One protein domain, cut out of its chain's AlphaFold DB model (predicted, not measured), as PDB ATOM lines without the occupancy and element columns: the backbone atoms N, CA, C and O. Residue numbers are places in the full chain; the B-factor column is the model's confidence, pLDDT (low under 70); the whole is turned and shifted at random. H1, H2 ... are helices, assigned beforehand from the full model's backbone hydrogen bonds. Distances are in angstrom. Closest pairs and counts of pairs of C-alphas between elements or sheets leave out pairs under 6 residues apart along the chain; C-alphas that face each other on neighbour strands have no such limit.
ATOM      1  N   VAL A  31     196.670 118.461  93.264       51.31
ATOM      2  CA  VAL A  31     197.780 119.284  92.762       51.31
ATOM      3  C   VAL A  31     198.668 119.775  93.907       51.31
ATOM      4  O   VAL A  31     199.874 119.823  93.731       51.31
ATOM      5  N   LEU A  32     198.130 120.075  95.093       50.88
ATOM      6  CA  LEU A  32     198.932 120.620  96.199       50.88
ATOM      7  C   LEU A  32     199.761 119.554  96.934       50.88
ATOM      8  O   LEU A  32     200.855 119.856  97.408       50.88
ATOM      9  N   VAL A  33     199.298 118.301  96.990       51.97
ATOM     10  CA  VAL A  33     200.015 117.226  97.707       51.97
ATOM     11  C   VAL A  33     201.324 116.849  97.001       51.97
ATOM     12  O   VAL A  33     202.350 116.693  97.660       51.97
ATOM     13  N   LEU A  34     201.343 116.828  95.663       50.19
ATOM     14  CA  LEU A  34     202.568 116.560  94.891       50.19
ATOM     15  C   LEU A  34     203.640 117.656  95.054       50.19
ATOM     16  O   LEU A  34     204.830 117.394  94.874       50.19
ATOM     17  N   PHE A  35     203.250 118.881  95.425       51.94
ATOM     18  CA  PHE A  35     204.186 119.989  95.650       51.94
ATOM     19  C   PHE A  35     204.905 119.891  97.002       51.94
ATOM     20  O   PHE A  35     206.029 120.384  97.127       51.94
ATOM     21  N   ALA A  36     204.286 119.254  98.001       53.22
ATOM     22  CA  ALA A  36     204.844 119.136  99.345       53.22
ATOM     23  C   ALA A  36     205.992 118.114  99.430       53.22
ATOM     24  O   ALA A  36     206.930 118.317 100.201       53.22
ATOM     25  N   GLU A  37     205.960 117.050  98.621       44.44
ATOM     26  CA  GLU A  37     206.987 115.996  98.658       44.44
ATOM     27  C   GLU A  37     208.254 116.340  97.864       44.44
ATOM     28  O   GLU A  37     209.343 115.879  98.208       44.44
ATOM     29  N   PHE A  38     208.158 117.202  96.845       52.06
ATOM     30  CA  PHE A  38     209.313 117.591  96.027       52.06
ATOM     31  C   PHE A  38     209.416 119.104  95.787       52.06
ATOM     32  O   PHE A  38     209.510 119.549  94.636       52.06
ATOM     33  N   PRO A  39     209.533 119.925  96.848       55.59
ATOM     34  CA  PRO A  39     209.661 121.378  96.739       55.59
ATOM     35  C   PRO A  39     210.991 121.833  96.109       55.59
ATOM     36  O   PRO A  39     211.333 123.001  96.179       55.59
ATOM     37  N   GLN A  40     211.779 120.946  95.501       55.75
ATOM     38  CA  GLN A  40     213.060 121.280  94.863       55.75
ATOM     39  C   GLN A  40     213.050 121.057  93.347       55.75
ATOM     40  O   GLN A  40     214.013 121.415  92.673       55.75
ATOM     41  N   LEU A  41     211.986 120.452  92.804       54.38
ATOM     42  CA  LEU A  41     211.876 120.174  91.369       54.38
ATOM     43  C   LEU A  41     211.278 121.335  90.575       54.38
ATOM     44  O   LEU A  41     211.456 121.396  89.360       54.38
ATOM     45  N   LEU A  42     210.589 122.257  91.243       62.03
ATOM     46  CA  LEU A  42     210.044 123.431  90.580       62.03
ATOM     47  C   LEU A  42     211.060 124.569  90.593       62.03
ATOM     48  O   LEU A  42     211.761 124.754  91.589       62.03
ATOM     49  N   PRO A  43     211.136 125.360  89.509       70.25
ATOM     50  CA  PRO A  43     211.976 126.545  89.483       70.25
ATOM     51  C   PRO A  43     211.596 127.456  90.649       70.25
ATOM     52  O   PRO A  43     210.416 127.750  90.839       70.25
ATOM     53  N   VAL A  44     212.586 127.935  91.398       67.50
ATOM     54  CA  VAL A  44     212.384 128.823  92.559       67.50
ATOM     55  C   VAL A  44     211.499 130.023  92.201       67.50
ATOM     56  O   VAL A  44     210.606 130.390  92.960       67.50
ATOM     57  N   GLY A  45     211.676 130.582  90.998       68.06
ATOM     58  CA  GLY A  45     210.830 131.667  90.496       68.06
ATOM     59  C   GLY A  45     209.349 131.285  90.401       68.06
ATOM     60  O   GLY A  45     208.494 132.057  90.819       68.06
ATOM     61  N   PHE A  46     209.040 130.072  89.935       72.50
ATOM     62  CA  PHE A  46     207.663 129.587  89.846       72.50
ATOM     63  C   PHE A  46     207.059 129.332  91.229       72.50
ATOM     64  O   PHE A  46     205.913 129.688  91.481       72.50
ATOM     65  N   GLN A  47     207.835 128.786  92.167       77.88
ATOM     66  CA  GLN A  47     207.370 128.609  93.545       77.88
ATOM     67  C   GLN A  47     207.059 129.940  94.221       77.88
ATOM     68  O   GLN A  47     206.051 130.058  94.915       77.88
ATOM     69  N   GLN A  48     207.890 130.955  93.995       75.75
ATOM     70  CA  GLN A  48     207.647 132.280  94.547       75.75
ATOM     71  C   GLN A  48     206.426 132.949  93.905       75.75
ATOM     72  O   GLN A  48     205.636 133.577  94.609       75.75
ATOM     73  N   GLN A  49     206.229 132.762  92.595       77.56
ATOM     74  CA  GLN A  49     205.010 133.186  91.901       77.56
ATOM     75  C   GLN A  49     203.765 132.514  92.488       77.56
ATOM     76  O   GLN A  49     202.771 133.193  92.730       77.56
ATOM     77  N   LEU A  50     203.823 131.211  92.775       81.94
ATOM     78  CA  LEU A  50     202.717 130.486  93.399       81.94
ATOM     79  C   LEU A  50     202.434 130.961  94.822       81.94
ATOM     80  O   LEU A  50     201.288 131.266  95.123       81.94
ATOM     81  N   ARG A  51     203.457 131.115  95.670       81.06
ATOM     82  CA  ARG A  51     203.291 131.661  97.031       81.06
ATOM     83  C   ARG A  51     202.681 133.057  97.018       81.06
ATOM     84  O   ARG A  51     201.895 133.422  97.891       81.06
ATOM     85  N   TYR A  52     203.044 133.866  96.030       81.56
ATOM     86  CA  TYR A  52     202.433 135.173  95.867       81.56
ATOM     87  C   TYR A  52     200.991 135.087  95.391       81.56
ATOM     88  O   TYR A  52     200.143 135.789  95.931       81.56
ATOM     89  N   LEU A  53     200.699 134.206  94.432       82.81
ATOM     90  CA  LEU A  53     199.333 133.944  94.002       82.81
ATOM     91  C   LEU A  53     198.481 133.478  95.187       82.81
ATOM     92  O   LEU A  53     197.403 134.016  95.387       82.81
ATOM     93  N   GLU A  54     198.984 132.579  96.033       87.19
ATOM     94  CA  GLU A  54     198.329 132.169  97.281       87.19
ATOM     95  C   GLU A  54     198.042 133.375  98.187       87.19
ATOM     96  O   GLU A  54     196.916 133.549  98.649       87.19
ATOM     97  N   LYS A  55     199.021 134.268  98.378       86.00
ATOM     98  CA  LYS A  55     198.853 135.507  99.159       86.00
ATOM     99  C   LYS A  55     197.873 136.504  98.524       86.00
ATOM    100  O   LYS A  55     197.280 137.313  99.235       86.00
ATOM    101  N   LEU A  56     197.714 136.498  97.204       86.69
ATOM    102  CA  LEU A  56     196.681 137.280  96.523       86.69
ATOM    103  C   LEU A  56     195.305 136.638  96.699       86.69
ATOM    104  O   LEU A  56     194.334 137.340  96.961       86.69
ATOM    105  N   MET A  57     195.230 135.310  96.610       88.56
ATOM    106  CA  MET A  57     193.990 134.554  96.754       88.56
ATOM    107  C   MET A  57     193.376 134.701  98.150       88.56
ATOM    108  O   MET A  57     192.155 134.686  98.258       88.56
ATOM    109  N   THR A  58     194.170 134.924  99.204       91.19
ATOM    110  CA  THR A  58     193.632 135.220 100.550       91.19
ATOM    111  C   THR A  58     192.911 136.568 100.643       91.19
ATOM    112  O   THR A  58     192.170 136.792 101.597       91.19
ATOM    113  N   LYS A  59     193.098 137.466  99.666       90.88
ATOM    114  CA  LYS A  59     192.413 138.766  99.586       90.88
ATOM    115  C   LYS A  59     191.119 138.717  98.764       90.88
ATOM    116  O   LYS A  59     190.396 139.708  98.730       90.88
ATOM    117  N   VAL A  60     190.844 137.601  98.089       94.31
ATOM    118  CA  VAL A  60     189.659 137.403  97.244       94.31
ATOM    119  C   VAL A  60     188.632 136.578  98.016       94.31
ATOM    120  O   VAL A  60     188.970 135.561  98.620       94.31
ATOM    121  N   ASP A  61     187.362 136.986  97.989       94.62
ATOM    122  CA  ASP A  61     186.301 136.200  98.622       94.62
ATOM    123  C   ASP A  61     185.959 134.982  97.749       94.62
ATOM    124  O   ASP A  61     185.347 135.092  96.687       94.62
ATOM    125  N   LEU A  62     186.337 133.788  98.199       92.81
ATOM    126  CA  LEU A  62     186.092 132.548  97.458       92.81
ATOM    127  C   LEU A  62     184.610 132.130  97.435       92.81
ATOM    128  O   LEU A  62     184.260 131.198  96.708       92.81
ATOM    129  N   LYS A  63     183.736 132.785  98.216       95.56
ATOM    130  CA  LYS A  63     182.298 132.475  98.277       95.56
ATOM    131  C   LYS A  63     181.480 133.187  97.199       95.56
ATOM    132  O   LYS A  63     180.350 132.775  96.938       95.56
ATOM    133  N   VAL A  64     182.009 134.242  96.570       94.81
ATOM    134  CA  VAL A  64     181.294 134.955  95.498       94.81
ATOM    135  C   VAL A  64     181.411 134.226  94.151       94.81
ATOM    136  O   VAL A  64     182.341 133.445  93.964       94.81
ATOM    137  N   PRO A  65     180.503 134.472  93.183       97.12
ATOM    138  CA  PRO A  65     180.609 133.905  91.838       97.12
ATOM    139  C   PRO A  65     181.954 134.205  91.168       97.12
ATOM    140  O   PRO A  65     182.543 135.268  91.384       97.12
ATOM    141  N   TRP A  66     182.414 133.281  90.323       92.25
ATOM    142  CA  TRP A  66     183.735 133.305  89.690       92.25
ATOM    143  C   TRP A  66     184.050 134.622  88.963       92.25
ATOM    144  O   TRP A  66     185.151 135.153  89.084       92.25
ATOM    145  N   GLU A  67     183.075 135.223  88.282       95.56
ATOM    146  CA  GLU A  67     183.260 136.487  87.564       95.56
ATOM    147  C   GLU A  67     183.591 137.647  88.512       95.56
ATOM    148  O   GLU A  67     184.324 138.567  88.148       95.56
ATOM    149  N   ARG A  68     183.058 137.619  89.742       95.06
ATOM    150  CA  ARG A  68     183.393 138.607  90.776       95.06
ATOM    151  C   ARG A  68     184.757 138.322  91.394       95.06
ATOM    152  O   ARG A  68     185.476 139.280  91.656       95.06
ATOM    153  N   GLN A  69     185.127 137.050  91.563       94.00
ATOM    154  CA  GLN A  69     186.467 136.665  92.024       94.00
ATOM    155  C   GLN A  69     187.541 137.173  91.060       94.00
ATOM    156  O   GLN A  69     188.501 137.797  91.496       94.00
ATOM    157  N   LEU A  70     187.343 136.986  89.751       92.50
ATOM    158  CA  LEU A  70     188.261 137.490  88.729       92.50
ATOM    159  C   LEU A  70     188.394 139.014  88.773       92.50
ATOM    160  O   LEU A  70     189.508 139.517  88.738       92.50
ATOM    161  N   LYS A  71     187.283 139.749  88.916       94.31
ATOM    162  CA  LYS A  71     187.321 141.216  89.054       94.31
ATOM    163  C   LYS A  71     188.042 141.669  90.323       94.31
ATOM    164  O   LYS A  71     188.751 142.663  90.290       94.31
ATOM    165  N   GLN A  72     187.857 140.963  91.438       94.56
ATOM    166  CA  GLN A  72     188.596 141.245  92.670       94.56
ATOM    167  C   GLN A  72     190.086 140.961  92.491       94.56
ATOM    168  O   GLN A  72     190.906 141.778  92.886       94.56
ATOM    169  N   LEU A  73     190.441 139.842  91.855       91.19
ATOM    170  CA  LEU A  73     191.829 139.496  91.583       91.19
ATOM    171  C   LEU A  73     192.495 140.547  90.682       91.19
ATOM    172  O   LEU A  73     193.594 140.986  90.996       91.19
ATOM    173  N   ASP A  74     191.808 141.009  89.638       90.62
ATOM    174  CA  ASP A  74     192.294 142.039  88.706       90.62
ATOM    175  C   ASP A  74     192.598 143.378  89.405       90.62
ATOM    176  O   ASP A  74     193.547 144.070  89.056       90.62
ATOM    177  N   LEU A  75     191.846 143.715  90.459       92.12
ATOM    178  CA  LEU A  75     192.091 144.910  91.278       92.12
ATOM    179  C   LEU A  75     193.266 144.753  92.254       92.12
ATOM    180  O   LEU A  75     193.837 145.751  92.692       92.12
ATOM    181  N   VAL A  76     193.589 143.521  92.653       89.50
ATOM    182  CA  VAL A  76     194.603 143.230  93.681       89.50
ATOM    183  C   VAL A  76     195.946 142.843  93.052       89.50
ATOM    184  O   VAL A  76     196.994 143.027  93.678       89.50
ATOM    185  N   VAL A  77     195.940 142.321  91.823       87.44
ATOM    186  CA  VAL A  77     197.155 142.054  91.053       87.44
ATOM    187  C   VAL A  77     197.801 143.396  90.682       87.44
ATOM    188  O   VAL A  77     197.157 144.240  90.063       87.44
ATOM    189  N   PRO A  78     199.073 143.624  91.047       83.06
ATOM    190  CA  PRO A  78     199.775 144.848  90.696       83.06
ATOM    191  C   PRO A  78     199.853 145.003  89.180       83.06
ATOM    192  O   PRO A  78     200.297 144.094  88.478       83.06
ATOM    193  N   ILE A  79     199.460 146.175  88.687       81.75
ATOM    194  CA  ILE A  79     199.610 146.542  87.281       81.75
ATOM    195  C   ILE A  79     201.068 146.956  87.069       81.75
ATOM    196  O   ILE A  79     201.514 147.955  87.628       81.75
ATOM    197  N   GLY A  80     201.815 146.195  86.270       79.50
ATOM    198  CA  GLY A  80     203.198 146.525  85.932       79.50
ATOM    199  C   GLY A  80     204.088 145.304  85.735       79.50
ATOM    200  O   GLY A  80     203.631 144.161  85.763       79.50
ATOM    201  N   ASP A  81     205.376 145.563  85.515       77.56
ATOM    202  CA  ASP A  81     206.388 144.514  85.448       77.56
ATOM    203  C   ASP A  81     206.662 143.972  86.859       77.56
ATOM    204  O   ASP A  81     207.194 144.672  87.721       77.56
ATOM    205  N   LEU A  82     206.298 142.709  87.091       72.50
ATOM    206  CA  LEU A  82     206.509 142.029  88.369       72.50
ATOM    207  C   LEU A  82     207.996 141.782  88.664       72.50
ATOM    208  O   LEU A  82     208.327 141.406  89.788       72.50
ATOM    209  N   GLU A  83     208.886 141.979  87.687       71.75
ATOM    210  CA  GLU A  83     210.336 141.886  87.865       71.75
ATOM    211  C   GLU A  83     211.020 143.226  88.170       71.75
ATOM    212  O   GLU A  83     212.238 143.246  88.385       71.75
ATOM    213  N   ALA A  84     210.281 144.341  88.166       77.94
ATOM    214  CA  ALA A  84     210.850 145.649  88.472       77.94
ATOM    215  C   ALA A  84     211.396 145.694  89.918       77.94
ATOM    216  O   ALA A  84     210.840 145.034  90.795       77.94
ATOM    217  N   PRO A  85     212.441 146.490  90.215       72.31
ATOM    218  CA  PRO A  85     212.971 146.627  91.579       72.31
ATOM    219  C   PRO A  85     211.933 147.138  92.588       72.31
ATOM    220  O   PRO A  85     211.980 146.794  93.760       72.31
ATOM    221  N   GLU A  86     210.978 147.942  92.117       78.75
ATOM    222  CA  GLU A  86     209.869 148.480  92.914       78.75
ATOM    223  C   GLU A  86     208.655 147.535  92.954       78.75
ATOM    224  O   GLU A  86     207.611 147.867  93.517       78.75
ATOM    225  N   SER A  87     208.768 146.354  92.339       79.56
ATOM    226  CA  SER A  87     207.694 145.373  92.306       79.56
ATOM    227  C   SER A  87     207.366 144.896  93.723       79.56
ATOM    228  O   SER A  87     208.264 144.539  94.489       79.56
ATOM    229  N   PRO A  88     206.076 144.761  94.073       76.81
ATOM    230  CA  PRO A  88     205.656 144.131  95.330       76.81
ATOM    231  C   PRO A  88     206.012 142.635  95.389       76.81
ATOM    232  O   PRO A  88     205.828 141.981  96.417       76.81
ATOM    233  N   LEU A  89     206.505 142.095  94.274       77.69
ATOM    234  CA  LEU A  89     207.050 140.767  94.116       77.69
ATOM    235  C   LEU A  89     208.577 140.846  93.961       77.69
ATOM    236  O   LEU A  89     209.071 140.887  92.834       77.69
ATOM    237  N   PRO A  90     209.353 140.789  95.057       80.19
ATOM    238  CA  PRO A  90     210.810 140.760  94.988       80.19
ATOM    239  C   PRO A  90     211.300 139.363  94.556       80.19
ATOM    240  O   PRO A  90     211.996 138.660  95.286       80.19
TER     241      PRO A  90
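What this domain is: This is residues 31 to 90 of the 354 residues of the protein "Hypothetical protein" of Polarella glacialis (UniProt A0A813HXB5). What is the main picture? This is a flat, open frame of three helices: H2 runs through the middle, H1 lies off to one side of H2 with a gap between them, joined to its first end by residues 38 to 43, and H3 makes a corner with H2 where their last ends come near each other. After H3, residues 77 to 90 fold back as a loop with no named element. How is it made up? The printed part has 60 residues with three named helices, H1, H2 and H3 in chain order, and no named strand; its class is all helix. It is loose, with a radius of gyration of the C-alphas of 13.6 A, and spans 34 by 32 by 13 A.

Where its parts are: Where is the longest helix? H2 is residues 44 to 57, 19.7 A from C-alpha 44 at (212.384, 128.823, 92.559) to C-alpha 57. Where are the others? H1 is residues 31 to 37, 11.4 A long, from C-alpha 31 at (197.780, 119.284, 92.762). H3 is residues 66 to 76, 15.2 A long, ending with C-alpha 76 at (194.603, 143.230, 93.681).

How they stand to each other: How do H2 and H3 stand? They only just touch, with 3 pairs of C-alphas within 8 A, H2 with residues 56 to 57 alone; the closest C-alphas, of Leu 56 and Val 76, are 6.9 A apart. They run opposite ways at a steep tilt of 68 degrees, only just short of about perpendicular. Where is H1? It is apart from H2 and from H3. What of the backbones? In H2 and H3 every O i to N i+4 pair is within hydrogen-bond range; in H1 0 of 3 are, beside 2 of 4 O i to N i+3 pairs.

The domain as a whole: How far does it reach? The two C-alphas farthest apart, of Gln 40 and Pro 65, are 35.0 A apart. Is it unbroken? The printed part has no cut, and both links between helices are short. Where is confidence low? The pLDDT is under 70 at residues 31 to 42 and 44 to 45.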